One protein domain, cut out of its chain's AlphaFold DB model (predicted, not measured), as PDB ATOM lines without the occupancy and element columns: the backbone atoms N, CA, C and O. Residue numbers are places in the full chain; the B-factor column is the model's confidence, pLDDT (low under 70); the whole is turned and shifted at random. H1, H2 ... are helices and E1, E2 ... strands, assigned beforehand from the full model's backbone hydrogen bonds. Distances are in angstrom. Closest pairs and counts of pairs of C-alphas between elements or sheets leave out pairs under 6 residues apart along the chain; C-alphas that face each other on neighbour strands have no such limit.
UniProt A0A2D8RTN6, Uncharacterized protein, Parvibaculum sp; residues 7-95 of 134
ATOM      1  N   HIS A   7      42.675  19.501 -51.358       81.94
ATOM      2  CA  HIS A   7      41.253  19.274 -51.135       81.94
ATOM      3  C   HIS A   7      40.609  20.543 -50.589       81.94
ATOM      4  O   HIS A   7      41.003  21.061 -49.542       81.94
ATOM      5  N   VAL A   8      39.607  21.048 -51.299       83.12
ATOM      6  CA  VAL A   8      38.820  22.196 -50.852       83.12
ATOM      7  C   VAL A   8      37.672  21.687 -49.990       83.12
ATOM      8  O   VAL A   8      36.915  20.812 -50.405       83.12
ATOM      9  N   ILE A   9      37.562  22.223 -48.780       82.06
ATOM     10  CA  ILE A   9      36.512  21.903 -47.821       82.06
ATOM     11  C   ILE A   9      35.654  23.151 -47.659       82.06
ATOM     12  O   ILE A   9      36.060  24.128 -47.016       82.06
ATOM     13  N   ASP A  10      34.454  23.103 -48.227       76.00
ATOM     14  CA  ASP A  10      33.442  24.124 -48.003       76.00
ATOM     15  C   ASP A  10      32.885  24.001 -46.584       76.00
ATOM     16  O   ASP A  10      32.485  22.929 -46.128       76.00
ATOM     17  N   GLY A  11      32.880  25.113 -45.854       67.69
ATOM     18  CA  GLY A  11      32.299  25.197 -44.522       67.69
ATOM     19  C   GLY A  11      31.498  26.478 -44.364       67.69
ATOM     20  O   GLY A  11      31.809  27.492 -44.984       67.69
ATOM     21  N   ASN A  12      30.501  26.449 -43.482       62.03
ATOM     22  CA  ASN A  12      29.558  27.556 -43.283       62.03
ATOM     23  C   ASN A  12      30.214  28.891 -42.880       62.03
ATOM     24  O   ASN A  12      29.580  29.932 -43.004       62.03
ATOM     25  N   GLU A  13      31.452  28.874 -42.376       67.06
ATOM     26  CA  GLU A  13      32.169  30.087 -41.963       67.06
ATOM     27  C   GLU A  13      33.185  30.572 -43.011       67.06
ATOM     28  O   GLU A  13      33.358  31.771 -43.209       67.06
ATOM     29  N   THR A  14      33.912  29.653 -43.649       70.44
ATOM     30  CA  THR A  14      34.990  29.968 -44.594       70.44
ATOM     31  C   THR A  14      35.433  28.708 -45.332       70.44
ATOM     32  O   THR A  14      35.301  27.596 -44.804       70.44
ATOM     33  N   MET A  15      35.987  28.893 -46.530       79.88
ATOM     34  CA  MET A  15      36.620  27.819 -47.289       79.88
ATOM     35  C   MET A  15      37.936  27.419 -46.622       79.88
ATOM     36  O   MET A  15      38.741  28.275 -46.243       79.88
ATOM     37  N   LYS A  16      38.159  26.112 -46.491       84.69
ATOM     38  CA  LYS A  16      39.424  25.552 -46.009       84.69
ATOM     39  C   LYS A  16      40.088  24.749 -47.118       84.69
ATOM     40  O   LYS A  16      39.410  24.153 -47.949       84.69
ATOM     41  N   PHE A  17      41.408  24.714 -47.105       85.75
ATOM     42  CA  PHE A  17      42.225  24.038 -48.101       85.75
ATOM     43  C   PHE A  17      43.133  23.057 -47.378       85.75
ATOM     44  O   PHE A  17      43.957  23.462 -46.560       85.75
ATOM     45  N   LEU A  18      42.950  21.771 -47.648       84.06
ATOM     46  CA  LEU A  18      43.762  20.699 -47.104       84.06
ATOM     47  C   LEU A  18      44.785  20.273 -48.148       84.06
ATOM     48  O   LEU A  18      44.426  19.752 -49.199       84.06
ATOM     49  N   VAL A  19      46.060  20.474 -47.847       84.06
ATOM     50  CA  VAL A  19      47.171  20.098 -48.716       84.06
ATOM     51  C   VAL A  19      47.772  18.793 -48.221       84.06
ATOM     52  O   VAL A  19      48.207  18.720 -47.073       84.06
ATOM     53  N   ARG A  20      47.796  17.771 -49.084       80.00
ATOM     54  CA  ARG A  20      48.417  16.449 -48.857       80.00
ATOM     55  C   ARG A  20      47.975  15.735 -47.576       80.00
ATOM     56  O   ARG A  20      48.704  14.889 -47.080       80.00
ATOM     57  N   ASN A  21      46.804  16.071 -47.035       74.44
ATOM     58  CA  ASN A  21      46.362  15.610 -45.716       74.44
ATOM     59  C   ASN A  21      47.359  15.945 -44.584       74.44
ATOM     60  O   ASN A  21      47.376  15.251 -43.576       74.44
ATOM     61  N   GLU A  22      48.163  17.001 -44.744       77.94
ATOM     62  CA  GLU A  22      49.196  17.424 -43.784       77.94
ATOM     63  C   GLU A  22      48.954  18.842 -43.263       77.94
ATOM     64  O   GLU A  22      49.135  19.104 -42.074       77.94
ATOM     65  N   VAL A  23      48.534  19.762 -44.139       82.38
ATOM     66  CA  VAL A  23      48.349  21.179 -43.794       82.38
ATOM     67  C   VAL A  23      46.946  21.626 -44.169       82.38
ATOM     68  O   VAL A  23      46.569  21.589 -45.338       82.38
ATOM     69  N   LEU A  24      46.186  22.094 -43.183       85.31
ATOM     70  CA  LEU A  24      44.888  22.724 -43.378       85.31
ATOM     71  C   LEU A  24      45.032  24.233 -43.205       85.31
ATOM     72  O   LEU A  24      45.406  24.702 -42.129       85.31
ATOM     73  N   PHE A  25      44.676  24.996 -44.235       86.00
ATOM     74  CA  PHE A  25      44.701  26.451 -44.158       86.00
ATOM     75  C   PHE A  25      43.402  27.117 -44.594       86.00
ATOM     76  O   PHE A  25      42.587  26.550 -45.322       86.00
ATOM     77  N   ARG A  26      43.204  28.349 -44.123       86.12
ATOM     78  CA  ARG A  26      42.086  29.223 -44.496       86.12
ATOM     79  C   ARG A  26      42.580  30.640 -44.752       86.12
ATOM     80  O   ARG A  26      43.552  31.061 -44.129       86.12
ATOM     81  N   PHE A  27      41.887  31.374 -45.620       83.81
ATOM     82  CA  PHE A  27      42.187  32.783 -45.875       83.81
ATOM     83  C   PHE A  27      41.400  33.697 -44.931       83.81
ATOM     84  O   PHE A  27      40.181  33.558 -44.800       83.81
ATOM     85  N   LYS A  28      42.075  34.647 -44.281       83.00
ATOM     86  CA  LYS A  28      41.447  35.635 -43.383       83.00
ATOM     87  C   LYS A  28      42.077  37.027 -43.565       83.00
ATOM     88  O   LYS A  28      43.171  37.163 -44.099       83.00
ATOM     89  N   LYS A  29      41.388  38.077 -43.110       80.50
ATOM     90  CA  LYS A  29      41.986  39.411 -42.918       80.50
ATOM     91  C   LYS A  29      42.622  39.456 -41.529       80.50
ATOM     92  O   LYS A  29      41.951  39.087 -40.559       80.50
ATOM     93  N   ALA A  30      43.871  39.901 -41.433       75.81
ATOM     94  CA  ALA A  30      44.515  40.195 -40.157       75.81
ATOM     95  C   ALA A  30      44.490  41.696 -39.846       75.81
ATOM     96  O   ALA A  30      44.465  42.536 -40.748       75.81
ATOM     97  N   ASP A  31      44.505  42.017 -38.555       68.50
ATOM     98  CA  ASP A  31      44.836  43.348 -38.068       68.50
ATOM     99  C   ASP A  31      46.352  43.612 -38.150       68.50
ATOM    100  O   ASP A  31      47.144  42.737 -38.515       68.50
ATOM    101  N   ALA A  32      46.771  44.828 -37.785       63.75
ATOM    102  CA  ALA A  32      48.179  45.232 -37.793       63.75
ATOM    103  C   ALA A  32      49.091  44.345 -36.914       63.75
ATOM    104  O   ALA A  32      50.309  44.404 -37.050       63.75
ATOM    105  N   THR A  33      48.524  43.518 -36.028       61.59
ATOM    106  CA  THR A  33      49.251  42.584 -35.155       61.59
ATOM    107  C   THR A  33      49.243  41.138 -35.663       61.59
ATOM    108  O   THR A  33      49.731  40.250 -34.971       61.59
ATOM    109  N   GLY A  34      48.688  40.873 -36.853       57.56
ATOM    110  CA  GLY A  34      48.573  39.515 -37.394       57.56
ATOM    111  C   GLY A  34      47.415  38.701 -36.809       57.56
ATOM    112  O   GLY A  34      47.258  37.532 -37.157       57.56
ATOM    113  N   ARG A  35      46.567  39.290 -35.952       59.84
ATOM    114  CA  ARG A  35      45.389  38.603 -35.407       59.84
ATOM    115  C   ARG A  35      44.240  38.720 -36.397       59.84
ATOM    116  O   ARG A  35      43.954  39.790 -36.927       59.84
ATOM    117  N   THR A  36      43.546  37.618 -36.652       62.12
ATOM    118  CA  THR A  36      42.389  37.624 -37.550       62.12
ATOM    119  C   THR A  36      41.268  38.481 -36.974       62.12
ATOM    120  O   THR A  36      40.792  38.195 -35.877       62.12
ATOM    121  N   SER A  37      40.786  39.475 -37.721       52.59
ATOM    122  CA  SER A  37      39.744  40.410 -37.259       52.59
ATOM    123  C   SER A  37      38.327  39.815 -37.227       52.59
ATOM    124  O   SER A  37      37.348  40.559 -37.264       52.59
ATOM    125  N   ASN A  38      38.175  38.487 -37.210       56.62
ATOM    126  CA  ASN A  38      36.851  37.872 -37.223       56.62
ATOM    127  C   ASN A  38      36.253  37.817 -35.812       56.62
ATOM    128  O   ASN A  38      36.965  37.605 -34.832       56.62
ATOM    129  N   VAL A  39      34.928  37.943 -35.728       49.06
ATOM    130  CA  VAL A  39      34.164  37.658 -34.506       49.06
ATOM    131  C   VAL A  39      34.510  36.243 -34.038       49.06
ATOM    132  O   VAL A  39      34.453  35.304 -34.835       49.06
ATOM    133  N   ALA A  40      34.891  36.096 -32.765       55.25
ATOM    134  CA  ALA A  40      35.233  34.817 -32.151       55.25
ATOM    135  C   ALA A  40      33.995  33.904 -32.097       55.25
ATOM    136  O   ALA A  40      33.240  33.897 -31.128       55.25
ATOM    137  N   THR A  41      33.747  33.164 -33.173       58.44
ATOM    138  CA  THR A  41      32.778  32.070 -33.199       58.44
ATOM    139  C   THR A  41      33.394  30.847 -32.517       58.44
ATOM    140  O   THR A  41      34.610  30.647 -32.557       58.44
ATOM    141  N   GLN A  42      32.566  29.974 -31.936       59.28
ATOM    142  CA  GLN A  42      33.045  28.711 -31.349       59.28
ATOM    143  C   GLN A  42      33.833  27.860 -32.365       59.28
ATOM    144  O   GLN A  42      34.795  27.194 -32.004       59.28
ATOM    145  N   LEU A  43      33.470  27.945 -33.650       63.72
ATOM    146  CA  LEU A  43      34.184  27.317 -34.768       63.72
ATOM    147  C   LEU A  43      35.551  27.960 -35.056       63.72
ATOM    148  O   LEU A  43      36.503  27.248 -35.378       63.72
ATOM    149  N   ALA A  44      35.677  29.283 -34.929       63.78
ATOM    150  CA  ALA A  44      36.959  29.966 -35.054       63.78
ATOM    151  C   ALA A  44      37.902  29.618 -33.897       63.78
ATOM    152  O   ALA A  44      39.086  29.407 -34.146       63.78
ATOM    153  N   LEU A  45      37.376  29.499 -32.672       65.25
ATOM    154  CA  LEU A  45      38.139  29.058 -31.500       65.25
ATOM    155  C   LEU A  45      38.604  27.602 -31.645       65.25
ATOM    156  O   LEU A  45      39.785  27.328 -31.461       65.25
ATOM    157  N   ALA A  46      37.718  26.696 -32.072       65.31
ATOM    158  CA  ALA A  46      38.054  25.288 -32.306       65.31
ATOM    159  C   ALA A  46      39.119  25.092 -33.402       65.31
ATOM    160  O   ALA A  46      39.886  24.137 -33.363       65.31
ATOM    161  N   PHE A  47      39.220  26.008 -34.374       67.31
ATOM    162  CA  PHE A  47      40.286  25.956 -35.381       67.31
ATOM    163  C   PHE A  47      41.684  26.185 -34.782       67.31
ATOM    164  O   PHE A  47      42.656  25.631 -35.290       67.31
ATOM    165  N   HIS A  48      41.791  26.982 -33.714       67.94
ATOM    166  CA  HIS A  48      43.056  27.283 -33.033       67.94
ATOM    167  C   HIS A  48      43.425  26.284 -31.938       67.94
ATOM    168  O   HIS A  48      44.542  26.343 -31.419       67.94
ATOM    169  N   ASP A  49      42.496  25.406 -31.577       67.44
ATOM    170  CA  ASP A  49      42.729  24.315 -30.647       67.44
ATOM    171  C   ASP A  49      43.124  23.062 -31.435       67.44
ATOM    172  O   ASP A  49      42.282  22.405 -32.046       67.44
ATOM    173  N   HIS A  50      44.422  22.760 -31.458       64.69
ATOM    174  CA  HIS A  50      44.964  21.609 -32.188       64.69
ATOM    175  C   HIS A  50      44.598  20.269 -31.533       64.69
ATOM    176  O   HIS A  50      44.629  19.255 -32.222       64.69
ATOM    177  N   GLU A  51      44.178  20.267 -30.263       58.62
ATOM    178  CA  GLU A  51      43.734  19.069 -29.533       58.62
ATOM    179  C   GLU A  51      42.253  18.739 -29.804       58.62
ATOM    180  O   GLU A  51      41.800  17.619 -29.561       58.62
ATOM    181  N   GLN A  52      41.470  19.698 -30.315       56.75
ATOM    182  CA  GLN A  52      40.081  19.460 -30.709       56.75
ATOM    183  C   GLN A  52      39.997  18.865 -32.114       56.75
ATOM    184  O   GLN A  52      40.488  19.453 -33.081       56.75
ATOM    185  N   ASP A  53      39.298  17.735 -32.247       57.66
ATOM    186  CA  ASP A  53      38.948  17.147 -33.542       57.66
ATOM    187  C   ASP A  53      38.074  18.124 -34.342       57.66
ATOM    188  O   ASP A  53      36.960  18.487 -33.947       57.66
ATOM    189  N   LEU A  54      38.596  18.568 -35.484       62.12
ATOM    190  CA  LEU A  54      37.877  19.447 -36.388       62.12
ATOM    191  C   LEU A  54      37.099  18.596 -37.396       62.12
ATOM    192  O   LEU A  54      37.500  18.458 -38.548       62.12
ATOM    193  N   PHE A  55      35.951  18.075 -36.957       57.19
ATOM    194  CA  PHE A  55      34.964  17.395 -37.805       57.19
ATOM    195  C   PHE A  55      35.529  16.230 -38.641       57.19
ATOM    196  O   PHE A  55      35.274  16.154 -39.844       57.19
ATOM    197  N   GLY A  56      36.266  15.300 -38.022       58.00
ATOM    198  CA  GLY A  56      36.695  14.065 -38.688       58.00
ATOM    199  C   GLY A  56      37.802  14.271 -39.724       58.00
ATOM    200  O   GLY A  56      37.972  13.444 -40.623       58.00
ATOM    201  N   LEU A  57      38.538  15.378 -39.618       61.59
ATOM    202  CA  LEU A  57      39.759  15.596 -40.381       61.59
ATOM    203  C   LEU A  57      40.937  14.890 -39.691       61.59
ATOM    204  O   LEU A  57      40.967  14.820 -38.462       61.59
ATOM    205  N   PRO A  58      41.912  14.366 -40.457       62.38
ATOM    206  CA  PRO A  58      43.131  13.811 -39.878       62.38
ATOM    207  C   PRO A  58      43.861  14.852 -39.017       62.38
ATOM    208  O   PRO A  58      43.644  16.056 -39.161       62.38
ATOM    209  N   GLU A  59      44.734  14.389 -38.122       68.44
ATOM    210  CA  GLU A  59      45.612  15.272 -37.354       68.44
ATOM    211  C   GLU A  59      46.544  16.010 -38.328       68.44
ATOM    212  O   GLU A  59      47.448  15.424 -38.921       68.44
ATOM    213  N   VAL A  60      46.255  17.291 -38.559       74.75
ATOM    214  CA  VAL A  60      46.930  18.130 -39.554       74.75
ATOM    215  C   VAL A  60      47.342  19.454 -38.948       74.75
ATOM    216  O   VAL A  60      46.652  19.997 -38.084       74.75
ATOM    217  N   GLN A  61      48.443  20.007 -39.451       80.00
ATOM    218  CA  GLN A  61      48.908  21.331 -39.063       80.00
ATOM    219  C   GLN A  61      47.910  22.388 -39.534       80.00
ATOM    220  O   GLN A  61      47.576  22.471 -40.718       80.00
ATOM    221  N   ARG A  62      47.425  23.204 -38.594       83.06
ATOM    222  CA  ARG A  62      46.427  24.247 -38.860       83.06
ATOM    223  C   ARG A  62      47.095  25.604 -38.922       83.06
ATOM    224  O   ARG A  62      47.689  26.058 -37.944       83.06
ATOM    225  N   VAL A  63      46.960  26.262 -40.067       85.44
ATOM    226  CA  VAL A  63      47.538  27.587 -40.305       85.44
ATOM    227  C   VAL A  63      46.506  28.520 -40.927       85.44
ATOM    228  O   VAL A  63      45.509  28.099 -41.511       85.44
ATOM    229  N   GLU A  64      46.728  29.816 -40.804       86.06
ATOM    230  CA  GLU A  64      45.921  30.839 -41.456       86.06
ATOM    231  C   GLU A  64      46.785  31.601 -42.439       86.06
ATOM    232  O   GLU A  64      47.876  32.047 -42.098       86.06
ATOM    233  N   VAL A  65      46.285  31.774 -43.658       86.31
ATOM    234  CA  VAL A  65      46.886  32.695 -44.615       86.31
ATOM    235  C   VAL A  65      46.143  34.012 -44.478       86.31
ATOM    236  O   VAL A  65      44.959  34.115 -44.806       86.31
ATOM    237  N   VAL A  66      46.820  35.013 -43.935       86.31
ATOM    238  CA  VAL A  66      46.230  36.312 -43.639       86.31
ATOM    239  C   VAL A  66      46.795  37.387 -44.542       86.31
ATOM    240  O   VAL A  66      47.993  37.418 -44.782       86.31
ATOM    241  N   TYR A  67      45.949  38.298 -45.010       86.00
ATOM    242  CA  TYR A  67      46.426  39.546 -45.601       86.00
ATOM    243  C   TYR A  67      46.317  40.686 -44.583       86.00
ATOM    244  O   TYR A  67      45.300  40.818 -43.890       86.00
ATOM    245  N   LYS A  68      47.378  41.491 -44.493       84.50
ATOM    246  CA  LYS A  68      47.478  42.719 -43.699       84.50
ATOM    247  C   LYS A  68      47.289  43.899 -44.652       84.50
ATOM    248  O   LYS A  68      47.846  43.913 -45.751       84.50
ATOM    249  N   LEU A  69      46.456  44.862 -44.274       83.25
ATOM    250  CA  LEU A  69      46.252  46.084 -45.055       83.25
ATOM    251  C   LEU A  69      47.124  47.210 -44.509       83.25
ATOM    252  O   LEU A  69      47.389  47.251 -43.309       83.25
ATOM    253  N   ASN A  70      47.478  48.158 -45.376       82.50
ATOM    254  CA  ASN A  70      48.135  49.385 -44.946       82.50
ATOM    255  C   ASN A  70      47.233  50.191 -43.992       82.50
ATOM    256  O   ASN A  70      46.020  49.990 -43.919       82.50
ATOM    257  N   ARG A  71      47.807  51.174 -43.289       81.56
ATOM    258  CA  ARG A  71      47.075  52.012 -42.317       81.56
ATOM    259  C   ARG A  71      45.797  52.669 -42.867       81.56
ATOM    260  O   ARG A  71      44.893  52.966 -42.094       81.56
ATOM    261  N   LEU A  72      45.748  52.954 -44.168       85.50
ATOM    262  CA  LEU A  72      44.596  53.582 -44.823       85.50
ATOM    263  C   LEU A  72      43.575  52.559 -45.347       85.50
ATOM    264  O   LEU A  72      42.565  52.956 -45.917       85.50
ATOM    265  N   GLU A  73      43.850  51.266 -45.184       83.44
ATOM    266  CA  GLU A  73      43.109  50.139 -45.753       83.44
ATOM    267  C   GLU A  73      42.907  50.216 -47.276       83.44
ATOM    268  O   GLU A  73      41.964  49.653 -47.827       83.44
ATOM    269  N   THR A  74      43.806  50.905 -47.982       83.50
ATOM    270  CA  THR A  74      43.711  51.103 -49.436       83.50
ATOM    271  C   THR A  74      44.457  50.046 -50.234       83.50
ATOM    272  O   THR A  74      44.199  49.888 -51.427       83.50
ATOM    273  N   GLN A  75      45.406  49.348 -49.609       83.19
ATOM    274  CA  GLN A  75      46.265  48.363 -50.262       83.19
ATOM    275  C   GLN A  75      46.594  47.220 -49.304       83.19
ATOM    276  O   GLN A  75      46.667  47.422 -48.089       83.19
ATOM    277  N   VAL A  76      46.814  46.031 -49.870       84.88
ATOM    278  CA  VAL A  76      47.432  44.911 -49.155       84.88
ATOM    279  C   VAL A  76      48.898  45.265 -48.932       84.88
ATOM    280  O   VAL A  76      49.634  45.472 -49.893       84.88
ATOM    281  N   GLU A  77      49.276  45.393 -47.668       85.00
ATOM    282  CA  GLU A  77      50.645  45.671 -47.237       85.00
ATOM    283  C   GLU A  77      51.455  44.378 -47.144       85.00
ATOM    284  O   GLU A  77      52.607  44.355 -47.563       85.00
ATOM    285  N   ASP A  78      50.843  43.296 -46.651       83.81
ATOM    286  CA  ASP A  78      51.508  42.001 -46.519       83.81
ATOM    287  C   ASP A  78      50.526  40.829 -46.649       83.81
ATOM    288  O   ASP A  78      49.322  40.968 -46.414       83.81
ATOM    289  N   VAL A  79      51.041  39.654 -46.998       86.50
ATOM    290  CA  VAL A  79      50.332  38.378 -46.903       86.50
ATOM    291  C   VAL A  79      51.201  37.439 -46.086       86.50
ATOM    292  O   VAL A  79      52.300  37.114 -46.510       86.50
ATOM    293  N   CYS A  80      50.723  36.980 -44.936       85.00
ATOM    294  CA  CYS A  80      51.479  36.120 -44.036       85.00
ATOM    295  C   CYS A  80      50.807  34.759 -43.876       85.00
ATOM    296  O   CYS A  80      49.581  34.652 -43.897       85.00
ATOM    297  N   VAL A  81      51.605  33.727 -43.628       86.50
ATOM    298  CA  VAL A  81      51.120  32.468 -43.064       86.50
ATOM    299  C   VAL A  81      51.373  32.498 -41.567       86.50
ATOM    300  O   VAL A  81      52.493  32.758 -41.134       86.50
ATOM    301  N   VAL A  82      50.336  32.239 -40.780       84.31
ATOM    302  CA  VAL A  82      50.354  32.332 -39.321       84.31
ATOM    303  C   VAL A  82      49.883  31.008 -38.738       84.31
ATOM    304  O   VAL A  82      48.776  30.552 -39.028       84.31
ATOM    305  N   ALA A  83      50.694  30.402 -37.877       83.44
ATOM    306  CA  ALA A  83      50.245  29.325 -37.008       83.44
ATOM    307  C   ALA A  83      49.942  29.878 -35.624       83.44
ATOM    308  O   ALA A  83      50.711  30.648 -35.044       83.44
ATOM    309  N   ARG A  84      48.811  29.456 -35.068       78.25
ATOM    310  CA  ARG A  84      48.357  29.877 -33.744       78.25
ATOM    311  C   ARG A  84      48.135  28.667 -32.865       78.25
ATOM    312  O   ARG A  84      47.665  27.645 -33.353       78.25
ATOM    313  N   ASN A  85      48.419  28.826 -31.582       72.94
ATOM    314  CA  ASN A  85      48.012  27.897 -30.540       72.94
ATOM    315  C   ASN A  85      47.154  28.679 -29.537       72.94
ATOM    316  O   ASN A  85      47.671  29.500 -28.767       72.94
ATOM    317  N   GLY A  86      45.830  28.522 -29.640       71.25
ATOM    318  CA  GLY A  86      44.858  29.353 -28.927       71.25
ATOM    319  C   GLY A  86      45.027  30.857 -29.206       71.25
ATOM    320  O   GLY A  86      44.897  31.335 -30.340       71.25
ATOM    321  N   ASP A  87      45.331  31.624 -28.159       69.31
ATOM    322  CA  ASP A  87      45.485  33.085 -28.224       69.31
ATOM    323  C   ASP A  87      46.890  33.567 -28.606       69.31
ATOM    324  O   ASP A  87      47.091  34.773 -28.812       69.31
ATOM    325  N   SER A  88      47.839  32.637 -28.722       69.94
ATOM    326  CA  SER A  88      49.236  32.909 -29.059       69.94
ATOM    327  C   SER A  88      49.536  32.607 -30.527       69.94
ATOM    328  O   SER A  88      49.001  31.658 -31.106       69.94
ATOM    329  N   VAL A  89      50.394  33.427 -31.138       77.00
ATOM    330  CA  VAL A  89      51.009  33.123 -32.435       77.00
ATOM    331  C   VAL A  89      52.219  32.241 -32.153       77.00
ATOM    332  O   VAL A  89      53.126  32.662 -31.440       77.00
ATOM    333  N   ALA A  90      52.207  31.015 -32.672       79.62
ATOM    334  CA  ALA A  90      53.328  30.090 -32.540       79.62
ATOM    335  C   ALA A  90      54.472  30.495 -33.478       79.62
ATOM    336  O   ALA A  90      55.634  30.498 -33.081       79.62
ATOM    337  N   TRP A  91      54.128  30.867 -34.713       82.69
ATOM    338  CA  TRP A  91      55.044  31.422 -35.704       82.69
ATOM    339  C   TRP A  91      54.255  32.139 -36.805       82.69
ATOM    340  O   TRP A  91      53.091  31.822 -37.059       82.69
ATOM    341  N   GLU A  92      54.896  33.093 -37.477       84.81
ATOM    342  CA  GLU A  92      54.390  33.705 -38.705       84.81
ATOM    343  C   GLU A  92      55.530  33.935 -39.703       84.81
ATOM    344  O   GLU A  92      56.677  34.129 -39.300       84.81
ATOM    345  N   TYR A  93      55.220  33.914 -40.999       83.50
ATOM    346  CA  TYR A  93      56.141  34.356 -42.046       83.50
ATOM    347  C   TYR A  93      55.393  35.081 -43.164       83.50
ATOM    348  O   TYR A  93      54.262  34.725 -43.499       83.50
ATOM    349  N   SER A  94      56.024  36.105 -43.740       84.12
ATOM    350  CA  SER A  94      55.495  36.832 -44.896       84.12
ATOM    351  C   SER A  94      55.729  36.034 -46.178       84.12
ATOM    352  O   SER A  94      56.813  35.503 -46.396       84.12
ATOM    353  N   LEU A  95      54.712  35.963 -47.033       82.69
ATOM    354  CA  LEU A  95      54.782  35.450 -48.399       82.69
ATOM    355  C   LEU A  95      55.247  36.513 -49.396       82.69
ATOM    356  O   LEU A  95      55.703  36.149 -50.477       82.69
TER     357      LEU A  95
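Overview. This is residues 7 to 95 of the 134 residues of an uncharacterized protein of Parvibaculum sp (UniProt A0A2D8RTN6). What is the main shape? One strongly twisted sheet in which two antiparallel three-strand meanders, E1-E2-E3 and E4-E5-E6, are joined side by side through parallel E3 and E4; one short helix, H1, only grazes the sheet. What is printed? There are 89 residues, mostly strand by class, in the order E1, E2, E3, H1, E4, E5, E6, and the mixed sheet has that strand order. It is compact, with a radius of gyration of the C-alphas of 13.0 A, yet elongated, spanning 41 by 25 by 24 A.

Arrangement. How do the strands pair? E1, residues 7 to 9, and E2, residues 16 to 19, are a hairpin, with N 7 and O 18 2.8 A apart. E2 and E3, residues 23 to 30, are a hairpin with N 17 and O 25 2.8 A apart; E3 and E4, residues 61 to 69, are parallel at 23 degrees, with N 24 and O 61 2.9 A apart. E4 and E5, residues 76 to 85, and E5 and E6, residues 88 to 94, are hairpins, with N 64 to O 82 at 2.8 A and N 81 to O 93 at 2.8 A. Where is the helix? H1, residues 42 to 48, has 2 of 3 O i to N i+4 pairs within hydrogen-bond range; E3, H1 and E4 are a strand-helix-strand unit, two parallel neighbours with a helix between, its crossover right-handed. The closest C-alphas of H1 and E5 are those of His 48 and Asn 85, 5.6 A apart.

Along the chain. Where does it begin and end? C-alpha 7 is at (41.253, 19.274, -51.135), and C-alpha 94, the last of E6, at (55.495, 36.832, -44.896). Which strands are long? E4 measures 25.6 A and E5 25.2 A; E5 bends by 52 degrees at residue 81.

Size, cuts and confidence. Which links are long? E3 to H1 and H1 to E4. Where is confidence low? Residues 11 to 13, 31 to 59 and 87 to 88 are under 70; the printed part has no cut.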